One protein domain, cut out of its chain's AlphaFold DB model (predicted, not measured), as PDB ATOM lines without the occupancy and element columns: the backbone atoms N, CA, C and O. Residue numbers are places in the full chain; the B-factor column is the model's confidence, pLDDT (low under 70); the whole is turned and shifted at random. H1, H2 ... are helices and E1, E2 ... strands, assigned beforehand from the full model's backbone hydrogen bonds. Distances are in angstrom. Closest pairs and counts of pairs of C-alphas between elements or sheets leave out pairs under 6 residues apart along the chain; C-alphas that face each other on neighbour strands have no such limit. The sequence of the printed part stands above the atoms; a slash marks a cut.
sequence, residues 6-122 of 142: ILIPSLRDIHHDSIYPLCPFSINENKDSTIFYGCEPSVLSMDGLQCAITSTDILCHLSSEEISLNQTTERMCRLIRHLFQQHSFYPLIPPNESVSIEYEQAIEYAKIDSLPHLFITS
ATOM      1  N   ILE A   6     166.629 178.061 167.308       93.94
ATOM      2  CA  ILE A   6     166.153 177.122 166.298       93.94
ATOM      3  C   ILE A   6     165.680 177.946 165.109       93.94
ATOM      4  O   ILE A   6     164.798 178.790 165.262       93.94
ATOM      5  N   LEU A   7     166.288 177.722 163.949       95.06
ATOM      6  CA  LEU A   7     165.933 178.372 162.695       95.06
ATOM      7  C   LEU A   7     165.109 177.408 161.846       95.06
ATOM      8  O   LEU A   7     165.572 176.316 161.517       95.06
ATOM      9  N   ILE A   8     163.892 177.836 161.521       96.50
ATOM     10  CA  ILE A   8     162.942 177.140 160.652       96.50
ATOM     11  C   ILE A   8     162.729 178.032 159.423       96.50
ATOM     12  O   ILE A   8     162.463 179.223 159.615       96.50
ATOM     13  N   PRO A   9     162.880 177.511 158.195       97.00
ATOM     14  CA  PRO A   9     162.702 178.300 156.983       97.00
ATOM     15  C   PRO A   9     161.235 178.680 156.759       97.00
ATOM     16  O   PRO A   9     160.312 178.116 157.352       97.00
ATOM     17  N   SER A  10     161.014 179.634 155.866       97.25
ATOM     18  CA  SER A  10     159.709 180.037 155.361       97.25
ATOM     19  C   SER A  10     159.679 179.981 153.843       97.25
ATOM     20  O   SER A  10     160.658 180.297 153.178       97.25
ATOM     21  N   LEU A  11     158.501 179.701 153.279       97.06
ATOM     22  CA  LEU A  11     158.247 179.843 151.838       97.06
ATOM     23  C   LEU A  11     158.469 181.279 151.327       97.06
ATOM     24  O   LEU A  11     158.491 181.511 150.125       97.06
ATOM     25  N   ARG A  12     158.608 182.251 152.237       96.00
ATOM     26  CA  ARG A  12     158.902 183.657 151.933       96.00
ATOM     27  C   ARG A  12     160.398 183.995 151.983       96.00
ATOM     28  O   ARG A  12     160.761 185.137 151.700       96.00
ATOM     29  N   ASP A  13     161.264 183.046 152.338       96.12
ATOM     30  CA  ASP A  13     162.711 183.259 152.345       96.12
ATOM     31  C   ASP A  13     163.265 183.241 150.917       96.12
ATOM     32  O   ASP A  13     163.522 182.191 150.343       96.12
ATOM     33  N   ILE A  14     163.522 184.429 150.359       95.56
ATOM     34  CA  ILE A  14     163.988 184.617 148.968       95.56
ATOM     35  C   ILE A  14     165.268 183.843 148.601       95.56
ATOM     36  O   ILE A  14     165.561 183.629 147.429       95.56
ATOM     37  N   HIS A  15     166.063 183.470 149.600       93.19
ATOM     38  CA  HIS A  15     167.348 182.794 149.440       93.19
ATOM     39  C   HIS A  15     167.245 181.270 149.629       93.19
ATOM     40  O   HIS A  15     168.274 180.598 149.698       93.19
ATOM     41  N   HIS A  16     166.030 180.736 149.756       93.31
ATOM     42  CA  HIS A  16     165.755 179.321 149.957       93.31
ATOM     43  C   HIS A  16     164.745 178.809 148.926       93.31
ATOM     44  O   HIS A  16     164.012 179.589 148.313       93.31
ATOM     45  N   ASP A  17     164.701 177.489 148.735       89.62
ATOM     46  CA  ASP A  17     163.673 176.873 147.900       89.62
ATOM     47  C   ASP A  17     162.283 177.237 148.444       89.62
ATOM     48  O   ASP A  17     162.087 177.385 149.647       89.62
ATOM     49  N   SER A  18     161.311 177.433 147.554       93.88
ATOM     50  CA  SER A  18     159.958 177.886 147.916       93.88
ATOM     51  C   SER A  18     158.899 176.825 147.588       93.88
ATOM     52  O   SER A  18     157.823 177.143 147.085       93.88
ATOM     53  N   ILE A  19     159.220 175.550 147.838       97.50
ATOM     54  CA  ILE A  19     158.333 174.401 147.597       97.50
ATOM     55  C   ILE A  19     158.162 173.628 148.903       97.50
ATOM     56  O   ILE A  19     159.108 173.040 149.404       97.50
ATOM     57  N   TYR A  20     156.956 173.621 149.455       98.25
ATOM     58  CA  TYR A  20     156.647 172.961 150.719       98.25
ATOM     59  C   TYR A  20     156.615 171.429 150.568       98.25
ATOM     60  O   TYR A  20     155.994 170.943 149.619       98.25
ATOM     61  N   PRO A  21     157.163 170.643 151.516       98.25
ATOM     62  CA  PRO A  21     157.913 171.045 152.713       98.25
ATOM     63  C   PRO A  21     159.366 171.456 152.401       98.25
ATOM     64  O   PRO A  21     159.954 170.981 151.434       98.25
ATOM     65  N   LEU A  22     159.966 172.297 153.251       97.81
ATOM     66  CA  LEU A  22     161.326 172.823 153.071       97.81
ATOM     67  C   LEU A  22     162.362 172.091 153.921       97.81
ATOM     68  O   LEU A  22     162.145 171.811 155.105       97.81
ATOM     69  N   CYS A  23     163.535 171.870 153.333       95.88
ATOM     70  CA  CYS A  23     164.723 171.398 154.039       95.88
ATOM     71  C   CYS A  23     165.258 172.455 155.025       95.88
ATOM     72  O   CYS A  23     165.015 173.645 154.848       95.88
ATOM     73  N   PRO A  24     166.052 172.076 156.042       95.56
ATOM     74  CA  PRO A  24     166.715 173.052 156.901       95.56
ATOM     75  C   PRO A  24     167.693 173.933 156.111       95.56
ATOM     76  O   PRO A  24     168.267 173.502 155.105       95.56
ATOM     77  N   PHE A  25     167.967 175.142 156.609       92.94
ATOM     78  CA  PHE A  25     168.994 176.003 156.018       92.94
ATOM     79  C   PHE A  25     170.364 175.307 155.964       92.94
ATOM     80  O   PHE A  25     170.842 174.744 156.952       92.94
ATOM     81  N   SER A  26     171.028 175.403 154.811       86.25
ATOM     82  CA  SER A  26     172.377 174.869 154.591       86.25
ATOM     83  C   SER A  26     173.425 175.971 154.751       86.25
ATOM     84  O   SER A  26     173.879 176.562 153.774       86.25
ATOM     85  N   ILE A  27     173.794 176.278 155.999       82.88
ATOM     86  CA  ILE A  27     174.801 177.305 156.311       82.88
ATOM     87  C   ILE A  27     176.173 176.643 156.496       82.88
ATOM     88  O   ILE A  27     176.372 175.832 157.402       82.88
ATOM     89  N   ASN A  28     177.118 176.989 155.616       68.81
ATOM     90  CA  ASN A  28     178.457 176.386 155.553       68.81
ATOM     91  C   ASN A  28     179.485 177.019 156.511       68.81
ATOM     92  O   ASN A  28     180.593 176.504 156.641       68.81
ATOM     93  N   GLU A  29     179.143 178.106 157.201       62.03
ATOM     94  CA  GLU A  29     180.074 178.831 158.071       62.03
ATOM     95  C   GLU A  29     179.909 178.437 159.544       62.03
ATOM     96  O   GLU A  29     178.789 178.274 160.021       62.03
ATOM     97  N   ASN A  30     181.046 178.255 160.236       56.62
ATOM     98  CA  ASN A  30     181.219 178.054 161.685       56.62
ATOM     99  C   ASN A  30     179.938 177.675 162.441       56.62
ATOM    100  O   ASN A  30     179.268 178.541 163.002       56.62
ATOM    101  N   LYS A  31     179.624 176.373 162.474       67.44
ATOM    102  CA  LYS A  31     178.476 175.817 163.203       67.44
ATOM    103  C   LYS A  31     178.567 176.175 164.686       67.44
ATOM    104  O   LYS A  31     179.165 175.441 165.475       67.44
ATOM    105  N   ASP A  32     177.974 177.302 165.063       77.62
ATOM    106  CA  ASP A  32     177.781 177.637 166.460       77.62
ATOM    107  C   ASP A  32     176.883 176.562 167.075       77.62
ATOM    108  O   ASP A  32     175.735 176.369 166.679       77.62
ATOM    109  N   SER A  33     177.425 175.861 168.067       82.19
ATOM    110  CA  SER A  33     176.731 174.838 168.853       82.19
ATOM    111  C   SER A  33     175.416 175.302 169.500       82.19
ATOM    112  O   SER A  33     174.686 174.474 170.048       82.19
ATOM    113  N   THR A  34     175.121 176.607 169.513       89.81
ATOM    114  CA  THR A  34     173.855 177.144 170.022       89.81
ATOM    115  C   THR A  34     172.747 177.254 168.980       89.81
ATOM    116  O   THR A  34     171.607 177.480 169.384       89.81
ATOM    117  N   ILE A  35     173.039 177.104 167.685       91.00
ATOM    118  CA  ILE A  35     172.050 177.235 166.605       91.00
ATOM    119  C   ILE A  35     171.713 175.855 166.038       91.00
ATOM    120  O   ILE A  35     172.587 175.087 165.639       91.00
ATOM    121  N   PHE A  36     170.421 175.559 165.986       91.69
ATOM    122  CA  PHE A  36     169.848 174.355 165.406       91.69
ATOM    123  C   PHE A  36     169.008 174.749 164.193       91.69
ATOM    124  O   PHE A  36     168.345 175.783 164.205       91.69
ATOM    125  N   TYR A  37     169.017 173.918 163.159       93.69
ATOM    126  CA  TYR A  37     168.279 174.154 161.923       93.69
ATOM    127  C   TYR A  37     167.251 173.038 161.759       93.69
ATOM    128  O   TYR A  37     167.616 171.863 161.825       93.69
ATOM    129  N   GLY A  38     165.982 173.398 161.592       94.56
ATOM    130  CA  GLY A  38     164.888 172.455 161.361       94.56
ATOM    131  C   GLY A  38     164.228 172.672 160.002       94.56
ATOM    132  O   GLY A  38     164.441 173.697 159.361       94.56
ATOM    133  N   CYS A  39     163.446 171.685 159.571       96.88
ATOM    134  CA  CYS A  39     162.634 171.746 158.355       96.88
ATOM    135  C   CYS A  39     161.386 172.627 158.550       96.88
ATOM    136  O   CYS A  39     160.985 172.889 159.688       96.88
ATOM    137  N   GLU A  40     160.736 173.007 157.449       97.56
ATOM    138  CA  GLU A  40     159.368 173.545 157.450       97.56
ATOM    139  C   GLU A  40     158.403 172.526 156.826       97.56
ATOM    140  O   GLU A  40     158.540 172.222 155.641       97.56
ATOM    141  N   PRO A  41     157.413 172.006 157.569       98.19
ATOM    142  CA  PRO A  41     157.202 172.168 159.007       98.19
ATOM    143  C   PRO A  41     158.177 171.281 159.805       98.19
ATOM    144  O   PRO A  41     158.916 170.470 159.242       98.19
ATOM    145  N   SER A  42     158.168 171.387 161.135       96.44
ATOM    146  CA  SER A  42     158.953 170.490 161.994       96.44
ATOM    147  C   SER A  42     158.266 170.139 163.310       96.44
ATOM    148  O   SER A  42     157.492 170.910 163.876       96.44
ATOM    149  N   VAL A  43     158.589 168.953 163.830       96.19
ATOM    150  CA  VAL A  43     158.286 168.553 165.208       96.19
ATOM    151  C   VAL A  43     159.601 168.389 165.956       96.19
ATOM    152  O   VAL A  43     160.464 167.609 165.558       96.19
ATOM    153  N   LEU A  44     159.761 169.138 167.041       94.31
ATOM    154  CA  LEU A  44     160.985 169.194 167.831       94.31
ATOM    155  C   LEU A  44     160.726 168.670 169.239       94.31
ATOM    156  O   LEU A  44     159.701 168.981 169.842       94.31
ATOM    157  N   SER A  45     161.682 167.920 169.787       93.94
ATOM    158  CA  SER A  45     161.652 167.483 171.184       93.94
ATOM    159  C   SER A  45     162.556 168.378 172.027       93.94
ATOM    160  O   SER A  45     163.776 168.370 171.860       93.94
ATOM    161  N   MET A  46     161.962 169.147 172.938       91.25
ATOM    162  CA  MET A  46     162.674 170.004 173.888       91.25
ATOM    163  C   MET A  46     162.379 169.523 175.306       91.25
ATOM    164  O   MET A  46     161.261 169.670 175.787       91.25
ATOM    165  N   ASP A  47     163.362 168.894 175.953       91.81
ATOM    166  CA  ASP A  47     163.229 168.322 177.302       91.81
ATOM    167  C   ASP A  47     161.998 167.398 177.454       91.81
ATOM    168  O   ASP A  47     161.293 167.404 178.460       91.81
ATOM    169  N   GLY A  48     161.714 166.605 176.412       92.25
ATOM    170  CA  GLY A  48     160.567 165.691 176.351       92.25
ATOM    171  C   GLY A  48     159.259 166.325 175.858       92.25
ATOM    172  O   GLY A  48     158.290 165.606 175.604       92.25
ATOM    173  N   LEU A  49     159.217 167.646 175.656       94.25
ATOM    174  CA  LEU A  49     158.078 168.341 175.062       94.25
ATOM    175  C   LEU A  49     158.152 168.288 173.536       94.25
ATOM    176  O   LEU A  49     159.022 168.893 172.918       94.25
ATOM    177  N   GLN A  50     157.196 167.582 172.938       95.69
ATOM    178  CA  GLN A  50     156.941 167.614 171.493       95.69
ATOM    179  C   GLN A  50     156.308 168.952 171.086       95.69
ATOM    180  O   GLN A  50     155.157 169.232 171.446       95.69
ATOM    181  N   CYS A  51     157.051 169.761 170.340       96.25
ATOM    182  CA  CYS A  51     156.627 171.050 169.815       96.25
ATOM    183  C   CYS A  51     156.529 170.982 168.292       96.25
ATOM    184  O   CYS A  51     157.535 170.818 167.612       96.25
ATOM    185  N   ALA A  52     155.313 171.105 167.772       97.12
ATOM    186  CA  ALA A  52     155.038 171.197 166.346       97.12
ATOM    187  C   ALA A  52     155.101 172.665 165.914       97.12
ATOM    188  O   ALA A  52     154.482 173.519 166.552       97.12
ATOM    189  N   ILE A  53     155.855 172.955 164.861       97.88
ATOM    190  CA  ILE A  53     156.159 174.309 164.403       97.88
ATOM    191  C   ILE A  53     155.945 174.383 162.894       97.88
ATOM    192  O   ILE A  53     156.374 173.493 162.163       97.88
ATOM    193  N   THR A  54     155.289 175.446 162.440       98.25
ATOM    194  CA  THR A  54     155.165 175.772 161.016       98.25
ATOM    195  C   THR A  54     155.227 177.282 160.805       98.25
ATOM    196  O   THR A  54     154.623 178.057 161.553       98.25
ATOM    197  N   SER A  55     155.982 177.706 159.799       97.81
ATOM    198  CA  SER A  55     156.058 179.084 159.319       97.81
ATOM    199  C   SER A  55     155.025 179.392 158.223       97.81
ATOM    200  O   SER A  55     154.795 180.554 157.877       97.81
ATOM    201  N   THR A  56     154.382 178.360 157.674       97.75
ATOM    202  CA  THR A  56     153.309 178.490 156.684       97.75
ATOM    203  C   THR A  56     152.011 178.925 157.366       97.75
ATOM    204  O   THR A  56     151.601 178.334 158.367       97.75
ATOM    205  N   ASP A  57     151.327 179.940 156.823       97.31
ATOM    206  CA  ASP A  57     150.116 180.527 157.425       97.31
ATOM    207  C   ASP A  57     148.846 179.685 157.180       97.31
ATOM    208  O   ASP A  57     147.808 180.142 156.694       97.31
ATOM    209  N   ILE A  58     148.924 178.403 157.531       97.62
ATOM    210  CA  ILE A  58     147.843 177.438 157.342       97.62
ATOM    211  C   ILE A  58     146.560 177.849 158.075       97.62
ATOM    212  O   ILE A  58     145.463 177.561 157.599       97.62
ATOM    213  N   LEU A  59     146.655 178.547 159.214       97.31
ATOM    214  CA  LEU A  59     145.460 179.015 159.914       97.31
ATOM    215  C   LEU A  59     144.746 180.120 159.143       97.31
ATOM    216  O   LEU A  59     143.520 180.069 159.067       97.31
ATOM    217  N   CYS A  60     145.463 181.080 158.552       97.12
ATOM    218  CA  CYS A  60     144.837 182.085 157.699       97.12
ATOM    219  C   CYS A  60     144.221 181.437 156.454       97.12
ATOM    220  O   CYS A  60     143.053 181.701 156.159       97.12
ATOM    221  N   HIS A  61     144.935 180.508 155.807       97.88
ATOM    222  CA  HIS A  61     144.453 179.815 154.605       97.88
ATOM    223  C   HIS A  61     143.202 178.974 154.887       97.88
ATOM    224  O   HIS A  61     142.198 179.087 154.194       97.88
ATOM    225  N   LEU A  62     143.200 178.169 155.955       97.62
ATOM    226  CA  LEU A  62     141.991 177.442 156.357       97.62
ATOM    227  C   LEU A  62     140.863 178.401 156.730       97.62
ATOM    228  O   LEU A  62     139.698 178.091 156.514       97.62
ATOM    229  N   SER A  63     141.182 179.566 157.297       95.50
ATOM    230  CA  SER A  63     140.161 180.531 157.681       95.50
ATOM    231  C   SER A  63     139.405 181.103 156.478       95.50
ATOM    232  O   SER A  63     138.217 181.386 156.637       95.50
ATOM    233  N   SER A  64     140.044 181.270 155.315       95.25
ATOM    234  CA  SER A  64     139.376 181.787 154.111       95.25
ATOM    235  C   SER A  64     138.454 180.758 153.463       95.25
ATOM    236  O   SER A  64     137.443 181.145 152.889       95.25
ATOM    237  N   GLU A  65     138.767 179.468 153.616       96.75
ATOM    238  CA  GLU A  65     138.040 178.366 152.972       96.75
ATOM    239  C   GLU A  65     137.063 177.621 153.908       96.75
ATOM    240  O   GLU A  65     136.216 176.854 153.446       96.75
ATOM    241  N   GLU A  66     137.153 177.797 155.235       95.56
ATOM    242  CA  GLU A  66     136.293 177.083 156.192       95.56
ATOM    243  C   GLU A  66     134.830 177.535 156.114       95.56
ATOM    244  O   GLU A  66     134.504 178.717 156.222       95.56
ATOM    245  N   ILE A  67     133.923 176.557 156.067       93.81
ATOM    246  CA  ILE A  67     132.486 176.758 156.247       93.81
ATOM    247  C   ILE A  67     132.055 176.063 157.540       93.81
ATOM    248  O   ILE A  67     132.306 174.872 157.739       93.81
ATOM    249  N   SER A  68     131.360 176.791 158.416       90.00
ATOM    250  CA  SER A  68     130.858 176.255 159.683       90.00
ATOM    251  C   SER A  68     129.399 176.604 159.917       90.00
ATOM    252  O   SER A  68     129.013 177.769 159.871       90.00
ATOM    253  N   LEU A  69     128.602 175.596 160.272       87.06
ATOM    254  CA  LEU A  69     127.234 175.794 160.761       87.06
ATOM    255  C   LEU A  69     127.208 176.179 162.255       87.06
ATOM    256  O   LEU A  69     126.261 176.804 162.723       87.06
ATOM    257  N   ASN A  70     128.259 175.833 163.011       76.50
ATOM    258  CA  ASN A  70     128.299 175.955 164.470       76.50
ATOM    259  C   ASN A  70     129.076 177.195 164.928       76.50
ATOM    260  O   ASN A  70     130.257 177.115 165.281       76.50
ATOM    261  N   GLN A  71     128.382 178.329 165.027       71.50
ATOM    262  CA  GLN A  71     128.958 179.591 165.518       71.50
ATOM    263  C   GLN A  71     129.327 179.577 167.014       71.50
ATOM    264  O   GLN A  71     130.044 180.453 167.481       71.50
ATOM    265  N   THR A  72     128.861 178.583 167.776       74.19
ATOM    266  CA  THR A  72     129.110 178.466 169.224       74.19
ATOM    267  C   THR A  72     130.528 178.026 169.566       74.19
ATOM    268  O   THR A  72     131.027 178.306 170.655       74.19
ATOM    269  N   THR A  73     131.191 177.320 168.651       77.75
ATOM    270  CA  THR A  73     132.594 176.951 168.833       77.75
ATOM    271  C   THR A  73     133.478 178.124 168.432       77.75
ATOM    272  O   THR A  73     133.154 178.892 167.529       77.75
ATOM    273  N   GLU A  74     134.610 178.289 169.103       88.75
ATOM    274  CA  GLU A  74     135.543 179.351 168.743       88.75
ATOM    275  C   GLU A  74     136.287 178.970 167.452       88.75
ATOM    276  O   GLU A  74     136.748 177.833 167.308       88.75
ATOM    277  N   ARG A  75     136.366 179.910 166.499       91.50
ATOM    278  CA  ARG A  75     136.866 179.671 165.137       91.50
ATOM    279  C   ARG A  75     138.287 179.124 165.131       91.50
ATOM    280  O   ARG A  75     138.513 178.089 164.515       91.50
ATOM    281  N   MET A  76     139.223 179.739 165.854       92.75
ATOM    282  CA  MET A  76     140.623 179.286 165.856       92.75
ATOM    283  C   MET A  76     140.770 177.875 166.430       92.75
ATOM    284  O   MET A  76     141.483 177.048 165.866       92.75
ATOM    285  N   CYS A  77     140.031 177.553 167.497       92.00
ATOM    286  CA  CYS A  77     139.982 176.189 168.028       92.00
ATOM    287  C   CYS A  77     139.491 175.164 166.993       92.00
ATOM    288  O   CYS A  77     139.995 174.039 166.969       92.00
ATOM    289  N   ARG A  78     138.513 175.520 166.147       92.88
ATOM    290  CA  ARG A  78     138.064 174.638 165.059       92.88
ATOM    291  C   ARG A  78     139.133 174.466 163.993       92.88
ATOM    292  O   ARG A  78     139.409 173.321 163.654       92.88
ATOM    293  N   LEU A  79     139.734 175.558 163.514       95.44
ATOM    294  CA  LEU A  79     140.788 175.499 162.498       95.44
ATOM    295  C   LEU A  79     141.922 174.587 162.964       95.44
ATOM    296  O   LEU A  79     142.191 173.595 162.305       95.44
ATOM    297  N   ILE A  80     142.459 174.808 164.168       94.62
ATOM    298  CA  ILE A  80     143.511 173.965 164.765       94.62
ATOM    299  C   ILE A  80     143.096 172.487 164.851       94.62
ATOM    300  O   ILE A  80     143.900 171.586 164.613       94.62
ATOM    301  N   ARG A  81     141.828 172.213 165.179       93.00
ATOM    302  CA  ARG A  81     141.309 170.843 165.233       93.00
ATOM    303  C   ARG A  81     141.344 170.159 163.862       93.00
ATOM    304  O   ARG A  81     141.582 168.954 163.843       93.00
ATOM    305  N   HIS A  82     141.148 170.884 162.757       95.56
ATOM    306  CA  HIS A  82     141.267 170.316 161.410       95.56
ATOM    307  C   HIS A  82     142.681 169.784 161.147       95.56
ATOM    308  O   HIS A  82     142.802 168.628 160.751       95.56
ATOM    309  N   LEU A  83     143.735 170.537 161.494       95.81
ATOM    310  CA  LEU A  83     145.127 170.070 161.352       95.81
ATOM    311  C   LEU A  83     145.359 168.745 162.087       95.81
ATOM    312  O   LEU A  83     145.846 167.774 161.511       95.81
ATOM    313  N   PHE A  84     144.963 168.679 163.361       94.19
ATOM    314  CA  PHE A  84     145.209 167.490 164.179       94.19
ATOM    315  C   PHE A  84     144.354 166.285 163.783       94.19
ATOM    316  O   PHE A  84     144.830 165.160 163.882       94.19
ATOM    317  N   GLN A  85     143.108 166.487 163.350       94.81
ATOM    318  CA  GLN A  85     142.249 165.389 162.891       94.81
ATOM    319  C   GLN A  85     142.667 164.850 161.524       94.81
ATOM    320  O   GLN A  85     142.454 163.675 161.244       94.81
ATOM    321  N   GLN A  86     143.252 165.703 160.685       96.25
ATOM    322  CA  GLN A  86     143.759 165.320 159.372       96.25
ATOM    323  C   GLN A  86     145.231 164.903 159.408       96.25
ATOM    324  O   GLN A  86     145.786 164.587 158.361       96.25
ATOM    325  N   HIS A  87     145.852 164.875 160.594       96.38
ATOM    326  CA  HIS A  87     147.238 164.448 160.795       96.38
ATOM    327  C   HIS A  87     148.234 165.151 159.863       96.38
ATOM    328  O   HIS A  87     149.215 164.548 159.434       96.38
ATOM    329  N   SER A  88     147.994 166.425 159.549       97.38
ATOM    330  CA  SER A  88     148.795 167.185 158.591       97.38
ATOM    331  C   SER A  88     148.973 168.626 159.050       97.38
ATOM    332  O   SER A  88     148.038 169.258 159.549       97.38
ATOM    333  N   PHE A  89     150.178 169.151 158.850       98.19
ATOM    334  CA  PHE A  89     150.478 170.570 159.004       98.19
ATOM    335  C   PHE A  89     149.804 171.430 157.930       98.19
ATOM    336  O   PHE A  89     149.575 172.609 158.176       98.19
ATOM    337  N   TYR A  90     149.450 170.854 156.777       98.06
ATOM    338  CA  TYR A  90     148.788 171.561 155.682       98.06
ATOM    339  C   TYR A  90     147.693 170.682 155.044       98.06
ATOM    340  O   TYR A  90     147.917 170.046 154.015       98.06
ATOM    341  N   PRO A  91     146.499 170.584 155.656       97.44
ATOM    342  CA  PRO A  91     145.432 169.715 155.151       97.44
ATOM    343  C   PRO A  91     144.563 170.327 154.035       97.44
ATOM    344  O   PRO A  91     143.662 169.653 153.536       97.44
ATOM    345  N   LEU A  92     144.765 171.602 153.684       97.88
ATOM    346  CA  LEU A  92     143.944 172.309 152.700       97.88
ATOM    347  C   LEU A  92     144.344 171.916 151.269       97.88
ATOM    348  O   LEU A  92     145.490 172.122 150.875       97.88
ATOM    349  N   ILE A  93     143.398 171.372 150.497       96.62
ATOM    350  CA  ILE A  93     143.592 170.988 149.091       96.62
ATOM    351  C   ILE A  93     142.413 171.523 148.257       96.62
ATOM    352  O   ILE A  93     141.267 171.233 148.614       96.62
ATOM    353  N   PRO A  94     142.661 172.234 147.138       97.19
ATOM    354  CA  PRO A  94     143.972 172.687 146.653       97.19
ATOM    355  C   PRO A  94     144.643 173.673 147.632       97.19
ATOM    356  O   PRO A  94     143.946 174.295 148.435       97.19
ATOM    357  N   PRO A  95     145.985 173.792 147.625       97.69
ATOM    358  CA  PRO A  95     146.671 174.744 148.484       97.69
ATOM    359  C   PRO A  95     146.314 176.186 148.118       97.69
ATOM    360  O   PRO A  95     145.778 176.462 147.046       97.69
ATOM    361  N   ASN A  96     146.625 177.114 149.025       97.94
ATOM    362  CA  ASN A  96     146.484 178.536 148.741       97.94
ATOM    363  C   ASN A  96     147.420 178.906 147.582       97.94
ATOM    364  O   ASN A  96     148.505 178.343 147.474       97.94
ATOM    365  N   GLU A  97     147.033 179.879 146.757       96.38
ATOM    366  CA  GLU A  97     147.802 180.303 145.576       96.38
ATOM    367  C   GLU A  97     149.249 180.718 145.895       96.38
ATOM    368  O   GLU A  97     150.124 180.626 145.037       96.38
ATOM    369  N   SER A  98     149.519 181.145 147.132       94.88
ATOM    370  CA  SER A  98     150.861 181.501 147.605       94.88
ATOM    371  C   SER A  98     151.743 180.309 148.001       94.88
ATOM    372  O   SER A  98     152.907 180.504 148.345       94.88
ATOM    373  N   VAL A  99     151.218 179.080 147.974       97.31
ATOM    374  CA  VAL A  99     151.906 177.874 148.453       97.31
ATOM    375  C   VAL A  99     152.037 176.854 147.325       97.31
ATOM    376  O   VAL A  99     151.056 176.272 146.869       97.31
ATOM    377  N   SER A 100     153.278 176.581 146.924       97.38
ATOM    378  CA  SER A 100     153.615 175.422 146.091       97.38
ATOM    379  C   SER A 100     153.929 174.225 146.988       97.38
ATOM    380  O   SER A 100     154.694 174.372 147.939       97.38
ATOM    381  N   ILE A 101     153.349 173.057 146.701       97.75
ATOM    382  CA  ILE A 101     153.520 171.833 147.501       97.75
ATOM    383  C   ILE A 101     154.057 170.702 146.625       97.75
ATOM    384  O   ILE A 101     153.456 170.377 145.603       97.75
ATOM    385  N   GLU A 102     155.129 170.059 147.083       97.50
ATOM    386  CA  GLU A 102     155.574 168.759 146.591       97.50
ATOM    387  C   GLU A 102     154.867 167.656 147.390       97.50
ATOM    388  O   GLU A 102     155.224 167.354 148.531       97.50
ATOM    389  N   TYR A 103     153.804 167.090 146.818       96.62
ATOM    390  CA  TYR A 103     152.868 166.241 147.561       96.62
ATOM    391  C   TYR A 103     153.498 164.954 148.098       96.62
ATOM    392  O   TYR A 103     153.179 164.557 149.219       96.62
ATOM    393  N   GLU A 104     154.393 164.321 147.336       96.50
ATOM    394  CA  GLU A 104     155.069 163.092 147.773       96.50
ATOM    395  C   GLU A 104     155.877 163.340 149.052       96.50
ATOM    396  O   GLU A 104     155.789 162.571 150.010       96.50
ATOM    397  N   GLN A 105     156.572 164.476 149.113       96.88
ATOM    398  CA  GLN A 105     157.344 164.881 150.285       96.88
ATOM    399  C   GLN A 105     156.443 165.360 151.426       96.88
ATOM    400  O   GLN A 105     156.719 165.077 152.590       96.88
ATOM    401  N   ALA A 106     155.344 166.055 151.127       96.81
ATOM    402  CA  ALA A 106     154.404 166.522 152.145       96.81
ATOM    403  C   ALA A 106     153.730 165.362 152.901       96.81
ATOM    404  O   ALA A 106     153.509 165.473 154.107       96.81
ATOM    405  N   ILE A 107     153.439 164.245 152.227       95.19
ATOM    406  CA  ILE A 107     152.862 163.050 152.865       95.19
ATOM    407  C   ILE A 107     153.767 162.522 153.987       95.19
ATOM    408  O   ILE A 107     153.260 162.121 155.036       95.19
ATOM    409  N   GLU A 108     155.083 162.554 153.779       95.12
ATOM    410  CA  GLU A 108     156.058 162.052 154.745       95.12
ATOM    411  C   GLU A 108     156.441 163.116 155.784       95.12
ATOM    412  O   GLU A 108     156.378 162.877 156.989       95.12
ATOM    413  N   TYR A 109     156.801 164.322 155.337       97.00
ATOM    414  CA  TYR A 109     157.453 165.324 156.187       97.00
ATOM    415  C   TYR A 109     156.512 166.398 156.744       97.00
ATOM    416  O   TYR A 109     156.879 167.090 157.692       97.00
ATOM    417  N   ALA A 110     155.293 166.536 156.213       97.44
ATOM    418  CA  ALA A 110     154.285 167.468 156.731       97.44
ATOM    419  C   ALA A 110     153.202 166.783 157.578       97.44
ATOM    420  O   ALA A 110     152.121 167.341 157.796       97.44
ATOM    421  N   LYS A 111     153.489 165.584 158.086       95.81
ATOM    422  CA  LYS A 111     152.577 164.799 158.915       95.81
ATOM    423  C   LYS A 111     152.626 165.212 160.388       95.81
ATOM    424  O   LYS A 111     153.660 165.598 160.925       95.81
ATOM    425  N   ILE A 112     151.491 165.076 161.072       94.62
ATOM    426  CA  ILE A 112     151.368 165.187 162.531       94.62
ATOM    427  C   ILE A 112     151.012 163.800 163.087       94.62
ATOM    428  O   ILE A 112     149.839 163.441 163.216       94.62
ATOM    429  N   ASP A 113     152.037 163.004 163.405       89.62
ATOM    430  CA  ASP A 113     151.881 161.608 163.857       89.62
ATOM    431  C   ASP A 113     151.169 161.468 165.200       89.62
ATOM    432  O   ASP A 113     150.424 160.520 165.446       89.62
ATOM    433  N   SER A 114     151.407 162.419 166.093       90.12
ATOM    434  CA  SER A 114     150.797 162.448 167.411       90.12
ATOM    435  C   SER A 114     150.445 163.875 167.776       90.12
ATOM    436  O   SER A 114     150.990 164.835 167.232       90.12
ATOM    437  N   LEU A 115     149.505 164.021 168.701       92.81
ATOM    438  CA  LEU A 115     149.131 165.340 169.171       92.81
ATOM    439  C   LEU A 115     150.328 165.997 169.885       92.81
ATOM    440  O   LEU A 115     150.758 165.478 170.921       92.81
ATOM    441  N   PRO A 116     150.813 167.155 169.408       94.88
ATOM    442  CA  PRO A 116     151.925 167.842 170.042       94.88
ATOM    443  C   PRO A 116     151.512 168.433 171.397       94.88
ATOM    444  O   PRO A 116     150.342 168.747 171.642       94.88
ATOM    445  N   HIS A 117     152.491 168.629 172.280       95.50
ATOM    446  CA  HIS A 117     152.287 169.335 173.548       95.50
ATOM    447  C   HIS A 117     152.137 170.843 173.326       95.50
ATOM    448  O   HIS A 117     151.373 171.499 174.033       95.50
ATOM    449  N   LEU A 118     152.852 171.375 172.334       95.94
ATOM    450  CA  LEU A 118     152.803 172.770 171.919       95.94
ATOM    451  C   LEU A 118     152.742 172.837 170.395       95.94
ATOM    452  O   LEU A 118     153.515 172.168 169.717       95.94
ATOM    453  N   PHE A 119     151.834 173.650 169.868       96.62
ATOM    454  CA  PHE A 119     151.764 173.970 168.448       96.62
ATOM    455  C   PHE A 119     152.053 175.459 168.275       96.62
ATOM    456  O   PHE A 119     151.396 176.287 168.910       96.62
ATOM    457  N   ILE A 120     153.048 175.779 167.455       97.00
ATOM    458  CA  ILE A 120     153.482 177.139 167.146       97.00
ATOM    459  C   ILE A 120     153.282 177.345 165.650       97.00
ATOM    460  O   ILE A 120     153.772 176.569 164.837       97.00
ATOM    461  N   THR A 121     152.572 178.403 165.288       96.31
ATOM    462  CA  THR A 121     152.381 178.790 163.891       96.31
ATOM    463  C   THR A 121     152.558 180.292 163.765       96.31
ATOM    464  O   THR A 121     152.121 181.041 164.645       96.31
ATOM    465  N   SER A 122     153.232 180.735 162.706       95.06
ATOM    466  CA  SER A 122     153.209 182.142 162.317       95.06
ATOM    467  C   SER A 122     151.987 182.421 161.457       95.06
ATOM    468  O   SER A 122     151.658 181.631 160.576       95.06
TER     469      SER A 122
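Overview. This is residues 6 to 122 of the 142 residues of the protein "Hypothetical protein" of Rotaria sp. Silwood2 (UniProt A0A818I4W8). With little regular structure, this is a loop-rich body: a small sheet of E2, E3 and E4 lies midway along its length, H1 and H2 lie toward one end, and residues 28 to 33 stick out at the other. The printed part has 117 residues, 44 of them in named elements, E1 E2 E3 H1 H2 H3 E4 in order; the class and the sheet are mixed. It is compact, radius of gyration of the C-alphas 15.2 A, and spans 54 by 34 by 22 A.

Arrangement. E2, residues 42 to 46, and E3, residues 49 to 54, form an antiparallel hairpin; N 44 and O 51 are 2.8 A apart. E4, residues 118 to 121, is parallel to E3; N 120 and O 52 are 2.8 A apart. H1, residues 58 to 65, touches H2, residues 75 to 85, only just about perpendicular at 70.5 degrees; their closest C-alphas, Leu 59 and Leu 79, are 6.4 A apart. H3, residues 103 to 109, touches no helix. E3, H1 H2 H3, E4 make a strand-helix-strand unit, parallel neighbour strands with helices between. O i to N i+4 pairs within hydrogen-bond range number 3 of 4 in H1, 6 of 7 in H2 and 2 of 3 in H3. E1, residues 35 to 37, pairs with no named strand.

Along the chain. E3 measures 16.2 A and H2 15.4 A from first to last C-alpha. E1 begins at C-alpha 35 (172.050, 177.235, 166.605); E4 ends at C-alpha 121 (152.381, 178.790, 163.891).

Size, cuts and confidence. The printed part has no cut; H2 to H3 is a long link. Residues 28 to 31 have pLDDT under 70.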